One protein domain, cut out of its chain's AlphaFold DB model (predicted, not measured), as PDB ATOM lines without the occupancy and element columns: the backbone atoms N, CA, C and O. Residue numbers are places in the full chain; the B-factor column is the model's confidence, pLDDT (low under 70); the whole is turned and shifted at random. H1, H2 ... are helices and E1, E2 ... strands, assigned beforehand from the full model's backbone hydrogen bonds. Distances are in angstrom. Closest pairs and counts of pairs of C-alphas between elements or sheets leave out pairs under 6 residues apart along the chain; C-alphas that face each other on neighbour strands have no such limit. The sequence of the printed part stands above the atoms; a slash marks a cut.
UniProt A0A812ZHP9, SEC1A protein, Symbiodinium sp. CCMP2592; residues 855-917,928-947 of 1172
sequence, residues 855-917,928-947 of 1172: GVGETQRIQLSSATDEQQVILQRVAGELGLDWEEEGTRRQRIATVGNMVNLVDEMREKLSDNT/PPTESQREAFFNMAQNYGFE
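This is residues 855 to 917 and 928 to 947 of the 1172 residues of the protein "SEC1A protein" of Symbiodinium sp. CCMP2592 (UniProt A0A812ZHP9). Look first for two small lobes end to end: one is a three-stranded antiparallel sheet of E1, E3 and E2 with the helix H1 lying along one face, and the other is a tilted pair of helices, H2 and H3, reached from the sheet through the tight link after E3. H3 only grazes the sheet, and H1 stays apart from both helices of the other lobe. The printed part has 83 residues, with three named helices and three named strands in the order E1, H1, E2, E3, H2, H3, and its class is mixed, helices and strands. The whole is loose, with a radius of gyration of the C-alphas of 15.1 A, and only just elongated, its C-alphas spanning 47 by 24 by 19 A.

Start in the sheet at its inner strand, E3, residues 896 to 900. On one side find the edge strand E1, residues 859 to 863, antiparallel to E3 at 159 degrees between their directions; N 860 and O 899 are 2.8 A apart, within hydrogen-bond range, and the C-alphas of Thr 859 and Gly 900, which face each other, are 4.2 A apart. On the other side find the edge strand E2, residues 885 to 889, which makes a hairpin with E3, antiparallel at 161 degrees; N 898 and O 887 are 2.8 A apart, within hydrogen-bond range. Now look to H1, residues 869 to 882, which is on the sheet at a height over the sheet of 9.9 A, giving two layers, a helix on one face of a sheet. It runs along the strands, its line at 5 degrees to that of E3 on the local plane, and lies over E3 and only just over E2, on which 3 of its 14 C-alphas fall. Its closest C-alphas to E2 are those of Gln 876 and Trp 886, 6.9 A apart. E1, H1 and E2 form a split strand-helix-strand unit, two strands that run the same way with a helix between them in the chain and E3 between them in the sheet; its crossover is right-handed. Move on to H2, residues 903 to 914, which is not on the sheet. It touches H3, residues 931 to 943, at residues 936 to 941 of H3 alone; the closest C-alphas are those of Leu 913 and Ala 941, 7.1 A apart. The two run the same way at a steep tilt of 36 degrees, only just past shallow. H3 only grazes the sheet, with its residues 932 to 933. In H1, H2 and H3 every O i to N i+4 pair is within hydrogen-bond range.

Find C-alpha 859 at (140.900, 161.959, 295.385), where E1 begins; it runs 13.2 A to C-alpha 863. E2 is also 13.2 A long, and E3 is 12.9 A. H1 starts at C-alpha 869, (130.049, 163.121, 313.987), and runs 20.2 A. H2 is 16.3 A long, and H3 runs 18.2 A to C-alpha 943 at (127.957, 174.429, 279.852).

The two C-alphas farthest apart are those of Thr 868 and Thr 917, 47.3 A. The printed part is cut between residues 917 and 928, with residues 918 to 927 not printed and 20.8 A between the C-alphas across the gap; the link from H2 to H3 crosses this cut. Of the links that are printed whole, E1 to H1, H1 to E2 and E3 to H2 are tight, and E2 to E3 is short. The mean pLDDT of the printed part of this model is 86.2, and one residue, Ser 932, is under 70.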
ATOM      1  N   GLY A 855     147.505 166.012 295.207       90.31
ATOM      2  CA  GLY A 855     147.813 166.581 293.902       90.31
ATOM      3  C   GLY A 855     146.561 166.970 293.113       90.31
ATOM      4  O   GLY A 855     145.446 166.535 293.395       90.31
ATOM      5  N   VAL A 856     146.733 167.803 292.085       85.31
ATOM      6  CA  VAL A 856     145.621 168.231 291.221       85.31
ATOM      7  C   VAL A 856     145.018 167.022 290.507       85.31
ATOM      8  O   VAL A 856     145.707 166.333 289.758       85.31
ATOM      9  N   GLY A 857     143.726 166.773 290.724       83.88
ATOM     10  CA  GLY A 857     143.056 165.573 290.227       83.88
ATOM     11  C   GLY A 857     143.293 164.312 291.070       83.88
ATOM     12  O   GLY A 857     142.983 163.215 290.604       83.88
ATOM     13  N   GLU A 858     143.794 164.426 292.299       91.56
ATOM     14  CA  GLU A 858     143.799 163.322 293.263       91.56
ATOM     15  C   GLU A 858     142.545 163.347 294.149       91.56
ATOM     16  O   GLU A 858     141.965 164.401 294.429       91.56
ATOM     17  N   THR A 859     142.103 162.157 294.565       92.31
ATOM     18  CA  THR A 859     140.900 161.959 295.385       92.31
ATOM     19  C   THR A 859     141.177 160.970 296.512       92.31
ATOM     20  O   THR A 859     141.486 159.806 296.244       92.31
ATOM     21  N   GLN A 860     141.015 161.397 297.762       95.06
ATOM     22  CA  GLN A 860     141.171 160.546 298.940       95.06
ATOM     23  C   GLN A 860     139.812 159.994 299.377       95.06
ATOM     24  O   GLN A 860     138.832 160.732 299.458       95.06
ATOM     25  N   ARG A 861     139.751 158.693 299.679       94.88
ATOM     26  CA  ARG A 861     138.560 158.047 300.247       94.88
ATOM     27  C   ARG A 861     138.769 157.781 301.730       94.88
ATOM     28  O   ARG A 861     139.636 156.993 302.098       94.88
ATOM     29  N   ILE A 862     137.960 158.425 302.563       96.12
ATOM     30  CA  ILE A 862     138.056 158.390 304.023       96.12
ATOM     31  C   ILE A 862     136.805 157.698 304.569       96.12
ATOM     32  O   ILE A 862     135.675 158.091 304.269       96.12
ATOM     33  N   GLN A 863     136.990 156.632 305.351       95.31
ATOM     34  CA  GLN A 863     135.873 155.898 305.951       95.31
ATOM     35  C   GLN A 863     135.309 156.693 307.131       95.31
ATOM     36  O   GLN A 863     135.956 156.826 308.167       95.31
ATOM     37  N   LEU A 864     134.081 157.195 306.998       94.12
ATOM     38  CA  LEU A 864     133.414 157.933 308.075       94.12
ATOM     39  C   LEU A 864     132.846 156.998 309.152       94.12
ATOM     40  O   LEU A 864     132.514 157.449 310.239       94.12
ATOM     41  N   SER A 865     132.763 155.689 308.889       90.69
ATOM     42  CA  SER A 865     132.298 154.680 309.855       90.69
ATOM     43  C   SER A 865     133.171 154.539 311.110       90.69
ATOM     44  O   SER A 865     132.718 153.937 312.080       90.69
ATOM     45  N   SER A 866     134.395 155.075 311.098       90.75
ATOM     46  CA  SER A 866     135.294 155.170 312.258       90.75
ATOM     47  C   SER A 866     135.440 156.594 312.814       90.75
ATOM     48  O   SER A 866     136.110 156.764 313.828       90.75
ATOM     49  N   ALA A 867     134.849 157.604 312.167       91.94
ATOM     50  CA  ALA A 867     134.954 159.004 312.569       91.94
ATOM     51  C   ALA A 867     133.722 159.436 313.377       91.94
ATOM     52  O   ALA A 867     132.587 159.157 312.981       91.94
ATOM     53  N   THR A 868     133.921 160.157 314.482       92.94
ATOM     54  CA  THR A 868     132.797 160.737 315.241       92.94
ATOM     55  C   THR A 868     132.058 161.787 314.403       92.94
ATOM     56  O   THR A 868     132.600 162.303 313.422       92.94
ATOM     57  N   ASP A 869     130.816 162.126 314.754       90.25
ATOM     58  CA  ASP A 869     130.049 163.121 313.987       90.25
ATOM     59  C   ASP A 869     130.727 164.515 314.033       90.25
ATOM     60  O   ASP A 869     130.677 165.266 313.060       90.25
ATOM     61  N   GLU A 870     131.461 164.835 315.104       90.94
ATOM     62  CA  GLU A 870     132.283 166.049 315.233       90.94
ATOM     63  C   GLU A 870     133.524 166.010 314.323       90.94
ATOM     64  O   GLU A 870     133.864 167.010 313.682       90.94
ATOM     65  N   GLN A 871     134.182 164.849 314.220       93.56
ATOM     66  CA  GLN A 871     135.289 164.634 313.285       93.56
ATOM     67  C   GLN A 871     134.815 164.731 311.829       93.56
ATOM     68  O   GLN A 871     135.491 165.362 311.020       93.56
ATOM     69  N   GLN A 872     133.634 164.191 311.498       93.38
ATOM     70  CA  GLN A 872     133.018 164.327 310.169       93.38
ATOM     71  C   GLN A 872     132.775 165.807 309.811       93.38
ATOM     72  O   GLN A 872     133.103 166.227 308.699       93.38
ATOM     73  N   VAL A 873     132.277 166.617 310.757       90.94
ATOM     74  CA  VAL A 873     132.092 168.072 310.578       90.94
ATOM     75  C   VAL A 873     133.423 168.788 310.317       90.94
ATOM     76  O   VAL A 873     133.490 169.648 309.439       90.94
ATOM     77  N   ILE A 874     134.502 168.422 311.017       92.12
ATOM     78  CA  ILE A 874     135.839 168.983 310.754       92.12
ATOM     79  C   ILE A 874     136.397 168.528 309.406       92.12
ATOM     80  O   ILE A 874     136.946 169.356 308.686       92.12
ATOM     81  N   LEU A 875     136.233 167.258 309.034       94.69
ATOM     82  CA  LEU A 875     136.705 166.716 307.757       94.69
ATOM     83  C   LEU A 875     136.076 167.481 306.578       94.69
ATOM     84  O   LEU A 875     136.785 167.962 305.694       94.69
ATOM     85  N   GLN A 876     134.754 167.686 306.629       93.94
ATOM     86  CA  GLN A 876     134.012 168.479 305.647       93.94
ATOM     87  C   GLN A 876     134.432 169.958 305.658       93.94
ATOM     88  O   GLN A 876     134.590 170.573 304.601       93.94
ATOM     89  N   ARG A 877     134.639 170.543 306.845       89.19
ATOM     90  CA  ARG A 877     135.063 171.941 306.989       89.19
ATOM     91  C   ARG A 877     136.464 172.181 306.427       89.19
ATOM     92  O   ARG A 877     136.644 173.142 305.688       89.19
ATOM     93  N   VAL A 878     137.443 171.336 306.751       92.06
ATOM     94  CA  VAL A 878     138.831 171.495 306.284       92.06
ATOM     95  C   VAL A 878     138.926 171.274 304.773       92.06
ATOM     96  O   VAL A 878     139.620 172.039 304.105       92.06
ATOM     97  N   ALA A 879     138.158 170.332 304.211       93.69
ATOM     98  CA  ALA A 879     137.997 170.214 302.760       93.69
ATOM     99  C   ALA A 879     137.494 171.535 302.140       93.69
ATOM    100  O   ALA A 879     138.137 172.078 301.244       93.69
ATOM    101  N   GLY A 880     136.419 172.119 302.685       88.19
ATOM    102  CA  GLY A 880     135.873 173.403 302.227       88.19
ATOM    103  C   GLY A 880     136.778 174.627 302.460       88.19
ATOM    104  O   GLY A 880     136.721 175.584 301.686       88.19
ATOM    105  N   GLU A 881     137.635 174.613 303.487       87.00
ATOM    106  CA  GLU A 881     138.668 175.638 303.724       87.00
ATOM    107  C   GLU A 881     139.802 175.561 302.689       87.00
ATOM    108  O   GLU A 881     140.277 176.602 302.234       87.00
ATOM    109  N   LEU A 882     140.191 174.346 302.287       88.69
ATOM    110  CA  LEU A 882     141.157 174.080 301.213       88.69
ATOM    111  C   LEU A 882     140.543 174.203 299.800       88.69
ATOM    112  O   LEU A 882     141.272 174.175 298.811       88.69
ATOM    113  N   GLY A 883     139.219 174.361 299.696       87.56
ATOM    114  CA  GLY A 883     138.485 174.447 298.429       87.56
ATOM    115  C   GLY A 883     138.274 173.106 297.719       87.56
ATOM    116  O   GLY A 883     137.917 173.100 296.545       87.56
ATOM    117  N   LEU A 884     138.504 171.987 298.404       91.44
ATOM    118  CA  LEU A 884     138.367 170.634 297.866       91.44
ATOM    119  C   LEU A 884     136.889 170.243 297.730       91.44
ATOM    120  O   LEU A 884     136.071 170.575 298.593       91.44
ATOM    121  N   ASP A 885     136.563 169.489 296.681       89.50
ATOM    122  CA  ASP A 885     135.228 168.915 296.509       89.50
ATOM    123  C   ASP A 885     134.999 167.782 297.523       89.50
ATOM    124  O   ASP A 885     135.925 167.043 297.872       89.50
ATOM    125  N   TRP A 886     133.756 167.650 297.995       93.38
ATOM    126  CA  TRP A 886     133.338 166.703 299.032       93.38
ATOM    127  C   TRP A 886     132.083 165.941 298.597       93.38
ATOM    128  O   TRP A 886     131.028 166.542 298.386       93.38
ATOM    129  N   GLU A 887     132.174 164.612 298.549       92.75
ATOM    130  CA  GLU A 887     131.062 163.712 298.226       92.75
ATOM    131  C   GLU A 887     130.917 162.640 299.323       92.75
ATOM    132  O   GLU A 887     131.870 161.919 299.618       92.75
ATOM    133  N   GLU A 888     129.734 162.517 299.941       93.44
ATOM    134  CA  GLU A 888     129.429 161.459 300.923       93.44
ATOM    135  C   GLU A 888     128.643 160.322 300.245       93.44
ATOM    136  O   GLU A 888     127.488 160.502 299.855       93.44
ATOM    137  N   GLU A 889     129.246 159.137 300.146       93.19
ATOM    138  CA  GLU A 889     128.610 157.927 299.615       93.19
ATOM    139  C   GLU A 889     128.220 156.945 300.736       93.19
ATOM    140  O   GLU A 889     128.925 156.784 301.736       93.19
ATOM    141  N   GLY A 890     127.124 156.204 300.526       89.88
ATOM    142  CA  GLY A 890     126.784 155.003 301.298       89.88
ATOM    143  C   GLY A 890     125.631 155.138 302.300       89.88
ATOM    144  O   GLY A 890     124.854 156.090 302.302       89.88
ATOM    145  N   THR A 891     125.470 154.115 303.146       87.62
ATOM    146  CA  THR A 891     124.452 154.086 304.218       87.62
ATOM    147  C   THR A 891     125.109 154.334 305.574       87.62
ATOM    148  O   THR A 891     126.312 154.148 305.704       87.62
ATOM    149  N   ARG A 892     124.339 154.671 306.623       80.88
ATOM    150  CA  ARG A 892     124.851 155.040 307.970       80.88
ATOM    151  C   ARG A 892     125.925 154.123 308.594       80.88
ATOM    152  O   ARG A 892     126.593 154.569 309.516       80.88
ATOM    153  N   ARG A 893     126.074 152.864 308.161       84.62
ATOM    154  CA  ARG A 893     127.102 151.918 308.656       84.62
ATOM    155  C   ARG A 893     128.342 151.793 307.761       84.62
ATOM    156  O   ARG A 893     129.305 151.152 308.158       84.62
ATOM    157  N   GLN A 894     128.290 152.344 306.554       90.62
ATOM    158  CA  GLN A 894     129.310 152.267 305.505       90.62
ATOM    159  C   GLN A 894     129.350 153.613 304.765       90.62
ATOM    160  O   GLN A 894     129.169 153.672 303.552       90.62
ATOM    161  N   ARG A 895     129.493 154.702 305.529       92.06
ATOM    162  CA  ARG A 895     129.664 156.056 304.997       92.06
ATOM    163  C   ARG A 895     131.119 156.244 304.582       92.06
ATOM    164  O   ARG A 895     132.018 155.997 305.387       92.06
ATOM    165  N   ILE A 896     131.347 156.690 303.355       94.75
ATOM    166  CA  ILE A 896     132.673 157.006 302.821       94.75
ATOM    167  C   ILE A 896     132.614 158.429 302.275       94.75
ATOM    168  O   ILE A 896     131.780 158.722 301.422       94.75
ATOM    169  N   ALA A 897     133.496 159.303 302.752       94.94
ATOM    170  CA  ALA A 897     133.743 160.578 302.096       94.94
ATOM    171  C   ALA A 897     134.777 160.372 300.989       94.94
ATOM    172  O   ALA A 897     135.835 159.787 301.231       94.94
ATOM    173  N   THR A 898     134.492 160.880 299.795       94.50
ATOM    174  CA  THR A 898     135.507 161.130 298.771       94.50
ATOM    175  C   THR A 898     135.811 162.626 298.785       94.50
ATOM    176  O   THR A 898     134.905 163.441 298.612       94.50
ATOM    177  N   VAL A 899     137.074 162.986 299.023       95.38
ATOM    178  CA  VAL A 899     137.560 164.376 299.024       95.38
ATOM    179  C   VAL A 899     138.510 164.557 297.845       95.38
ATOM    180  O   VAL A 899     139.421 163.745 297.682       95.38
ATOM    181  N   GLY A 900     138.299 165.570 297.001       92.12
ATOM    182  CA  GLY A 900     139.008 165.712 295.722       92.12
ATOM    183  C   GLY A 900     139.603 167.096 295.466       92.12
ATOM    184  O   GLY A 900     138.907 168.107 295.558       92.12
ATOM    185  N   ASN A 901     140.876 167.150 295.058       91.69
ATOM    186  CA  ASN A 901     141.513 168.398 294.622       91.69
ATOM    187  C   ASN A 901     141.158 168.714 293.163       91.69
ATOM    188  O   ASN A 901     141.918 168.463 292.224       91.69
ATOM    189  N   MET A 902     139.949 169.244 292.992       81.94
ATOM    190  CA  MET A 902     139.338 169.509 291.692       81.94
ATOM    191  C   MET A 902     139.554 170.937 291.180       81.94
ATOM    192  O   MET A 902     139.488 171.143 289.972       81.94
ATOM    193  N   VAL A 903     139.850 171.912 292.049       75.50
ATOM    194  CA  VAL A 903     139.876 173.355 291.712       75.50
ATOM    195  C   VAL A 903     140.770 173.656 290.509       75.50
ATOM    196  O   VAL A 903     140.308 174.189 289.501       75.50
ATOM    197  N   ASN A 904     142.042 173.258 290.585       72.69
ATOM    198  CA  ASN A 904     143.015 173.535 289.528       72.69
ATOM    199  C   ASN A 904     142.702 172.758 288.240       72.69
ATOM    200  O   ASN A 904     142.912 173.286 287.154       72.69
ATOM    201  N   LEU A 905     142.151 171.540 288.343       75.31
ATOM    202  CA  LEU A 905     141.705 170.776 287.176       75.31
ATOM    203  C   LEU A 905     140.515 171.473 286.503       75.31
ATOM    204  O   LEU A 905     140.445 171.531 285.279       75.31
ATOM    205  N   VAL A 906     139.589 172.025 287.290       75.00
ATOM    206  CA  VAL A 906     138.417 172.745 286.787       75.00
ATOM    207  C   VAL A 906     138.818 174.032 286.073       75.00
ATOM    208  O   VAL A 906     138.327 174.273 284.971       75.00
ATOM    209  N   ASP A 907     139.728 174.827 286.641       77.00
ATOM    210  CA  ASP A 907     140.195 176.056 285.993       77.00
ATOM    211  C   ASP A 907     141.129 175.782 284.787       77.00
ATOM    212  O   ASP A 907     141.003 176.465 283.772       77.00
ATOM    213  N   GLU A 908     141.961 174.728 284.799       80.31
ATOM    214  CA  GLU A 908     142.759 174.303 283.626       80.31
ATOM    215  C   GLU A 908     141.868 173.794 282.473       80.31
ATOM    216  O   GLU A 908     142.091 174.114 281.301       80.31
ATOM    217  N   MET A 909     140.832 173.006 282.784       80.38
ATOM    218  CA  MET A 909     139.833 172.570 281.800       80.38
ATOM    219  C   MET A 909     139.054 173.765 281.244       80.38
ATOM    220  O   MET A 909     138.833 173.844 280.037       80.38
ATOM    221  N   ARG A 910     138.673 174.714 282.107       83.19
ATOM    222  CA  ARG A 910     137.982 175.953 281.736       83.19
ATOM    223  C   ARG A 910     138.810 176.807 280.779       83.19
ATOM    224  O   ARG A 910     138.261 177.217 279.765       83.19
ATOM    225  N   GLU A 911     140.088 177.046 281.075       84.06
ATOM    226  CA  GLU A 911     141.008 177.816 280.220       84.06
ATOM    227  C   GLU A 911     141.136 177.161 278.832       84.06
ATOM    228  O   GLU A 911     140.894 177.786 277.797       84.06
ATOM    229  N   LYS A 912     141.365 175.841 278.798       82.75
ATOM    230  CA  LYS A 912     141.426 175.070 277.545       82.75
ATOM    231  C   LYS A 912     140.113 175.066 276.760       82.75
ATOM    232  O   LYS A 912     140.154 175.006 275.530       82.75
ATOM    233  N   LEU A 913     138.962 175.114 277.433       85.94
ATOM    234  CA  LEU A 913     137.656 175.227 276.783       85.94
ATOM    235  C   LEU A 913     137.391 176.656 276.284       85.94
ATOM    236  O   LEU A 913     136.880 176.796 275.174       85.94
ATOM    237  N   SER A 914     137.764 177.704 277.032       84.56
ATOM    238  CA  SER A 914     137.545 179.103 276.634       84.56
ATOM    239  C   SER A 914     138.380 179.510 275.425       84.56
ATOM    240  O   SER A 914     137.833 180.068 274.469       84.56
ATOM    241  N   ASP A 915     139.669 179.176 275.426       83.12
ATOM    242  CA  ASP A 915     140.630 179.601 274.397       83.12
ATOM    243  C   ASP A 915     140.307 179.024 273.013       83.12
ATOM    244  O   ASP A 915     140.667 179.588 271.978       83.12
ATOM    245  N   ASN A 916     139.576 177.910 272.990       72.50
ATOM    246  CA  ASN A 916     139.234 177.164 271.788       72.50
ATOM    247  C   ASN A 916     137.767 177.328 271.344       72.50
ATOM    248  O   ASN A 916     137.306 176.592 270.473       72.50
ATOM    249  N   THR A 917     137.032 178.321 271.866       73.62
ATOM    250  CA  THR A 917     135.617 178.607 271.512       73.62
ATOM    251  C   THR A 917     135.373 179.098 270.071       73.62
ATOM    252  O   THR A 917     134.265 179.514 269.724       73.62
ATOM    253  N   PRO A 928     139.842 162.439 282.033       74.38
ATOM    254  CA  PRO A 928     140.375 162.181 283.366       74.38
ATOM    255  C   PRO A 928     140.234 160.719 283.838       74.38
ATOM    256  O   PRO A 928     139.318 160.008 283.396       74.38
ATOM    257  N   PRO A 929     141.112 160.255 284.749       70.25
ATOM    258  CA  PRO A 929     141.132 158.868 285.210       70.25
ATOM    259  C   PRO A 929     139.936 158.480 286.094       70.25
ATOM    260  O   PRO A 929     139.468 157.344 285.975       70.25
ATOM    261  N   THR A 930     139.386 159.378 286.924       72.50
ATOM    262  CA  THR A 930     138.209 159.063 287.764       72.50
ATOM    263  C   THR A 930     136.884 159.323 287.033       72.50
ATOM    264  O   THR A 930     136.835 160.048 286.038       72.50
ATOM    265  N   GLU A 931     135.785 158.704 287.484       74.50
ATOM    266  CA  GLU A 931     134.461 158.919 286.874       74.50
ATOM    267  C   GLU A 931     133.894 160.306 287.217       74.50
ATOM    268  O   GLU A 931     133.451 161.001 286.305       74.50
ATOM    269  N   SER A 932     134.020 160.758 288.470       68.38
ATOM    270  CA  SER A 932     133.590 162.098 288.902       68.38
ATOM    271  C   SER A 932     134.309 163.217 288.142       68.38
ATOM    272  O   SER A 932     133.673 164.172 287.704       68.38
ATOM    273  N   GLN A 933     135.607 163.072 287.854       74.75
ATOM    274  CA  GLN A 933     136.337 164.027 287.012       74.75
ATOM    275  C   GLN A 933     135.854 164.040 285.559       74.75
ATOM    276  O   GLN A 933     135.809 165.102 284.937       74.75
ATOM    277  N   ARG A 934     135.489 162.877 284.999       82.06
ATOM    278  CA  ARG A 934     134.889 162.805 283.657       82.06
ATOM    279  C   ARG A 934     133.521 163.474 283.635       82.06
ATOM    280  O   ARG A 934     133.241 164.210 282.698       82.06
ATOM    281  N   GLU A 935     132.696 163.255 284.653       80.12
ATOM    282  CA  GLU A 935     131.373 163.870 284.764       80.12
ATOM    283  C   GLU A 935     131.463 165.391 284.962       80.12
ATOM    284  O   GLU A 935     130.830 166.137 284.217       80.12
ATOM    285  N   ALA A 936     132.337 165.872 285.852       75.12
ATOM    286  CA  ALA A 936     132.640 167.295 286.009       75.12
ATOM    287  C   ALA A 936     133.131 167.931 284.693       75.12
ATOM    288  O   ALA A 936     132.657 169.002 284.306       75.12
ATOM    289  N   PHE A 937     134.022 167.251 283.960       82.94
ATOM    290  CA  PHE A 937     134.479 167.688 282.640       82.94
ATOM    291  C   PHE A 937     133.341 167.743 281.607       82.94
ATOM    292  O   PHE A 937     133.192 168.758 280.929       82.94
ATOM    293  N   PHE A 938     132.513 166.698 281.491       85.50
ATOM    294  CA  PHE A 938     131.408 166.675 280.527       85.50
ATOM    295  C   PHE A 938     130.345 167.733 280.839       85.50
ATOM    296  O   PHE A 938     129.914 168.439 279.926       85.50
ATOM    297  N   ASN A 939     129.983 167.907 282.115       81.94
ATOM    298  CA  ASN A 939     129.073 168.961 282.565       81.94
ATOM    299  C   ASN A 939     129.637 170.358 282.251       81.94
ATOM    300  O   ASN A 939     128.909 171.248 281.811       81.94
ATOM    301  N   MET A 940     130.945 170.569 282.420       83.12
ATOM    302  CA  MET A 940     131.600 171.831 282.070       83.12
ATOM    303  C   MET A 940     131.628 172.073 280.557       83.12
ATOM    304  O   MET A 940     131.228 173.145 280.108       83.12
ATOM    305  N   ALA A 941     132.036 171.082 279.762       85.38
ATOM    306  CA  ALA A 941     132.054 171.170 278.304       85.38
ATOM    307  C   ALA A 941     130.649 171.465 277.741       85.38
ATOM    308  O   ALA A 941     130.496 172.355 276.902       85.38
ATOM    309  N   GLN A 942     129.611 170.816 278.279       85.12
ATOM    310  CA  GLN A 942     128.217 171.083 277.923       85.12
ATOM    311  C   GLN A 942     127.777 172.509 278.301       85.12
ATOM    312  O   GLN A 942     127.106 173.167 277.506       85.12
ATOM    313  N   ASN A 943     128.201 173.033 279.459       84.00
ATOM    314  CA  ASN A 943     127.957 174.429 279.852       84.00
ATOM    315  C   ASN A 943     128.662 175.453 278.937       84.00
ATOM    316  O   ASN A 943     128.157 176.561 278.769       84.00
ATOM    317  N   TYR A 944     129.786 175.085 278.310       83.62
ATOM    318  CA  TYR A 944     130.441 175.874 277.254       83.62
ATOM    319  C   TYR A 944     129.860 175.633 275.845       83.62
ATOM    320  O   TYR A 944     130.333 176.226 274.877       83.62
ATOM    321  N   GLY A 945     128.813 174.811 275.714       85.31
ATOM    322  CA  GLY A 945     128.124 174.548 274.448       85.31
ATOM    323  C   GLY A 945     128.777 173.487 273.557       85.31
ATOM    324  O   GLY A 945     128.396 173.369 272.393       85.31
ATOM    325  N   PHE A 946     129.733 172.707 274.070       82.38
ATOM    326  CA  PHE A 946     130.316 171.580 273.340       82.38
ATOM    327  C   PHE A 946     129.387 170.356 273.385       82.38
ATOM    328  O   PHE A 946     128.929 169.939 274.451       82.38
ATOM    329  N   GLU A 947     129.130 169.748 272.225       83.00
ATOM    330  CA  GLU A 947     128.348 168.513 272.117       83.00
ATOM    331  C   GLU A 947     129.238 167.286 272.388       83.00
ATOM    332  O   GLU A 947     130.058 166.874 271.564       83.00
TER     333      GLU A 947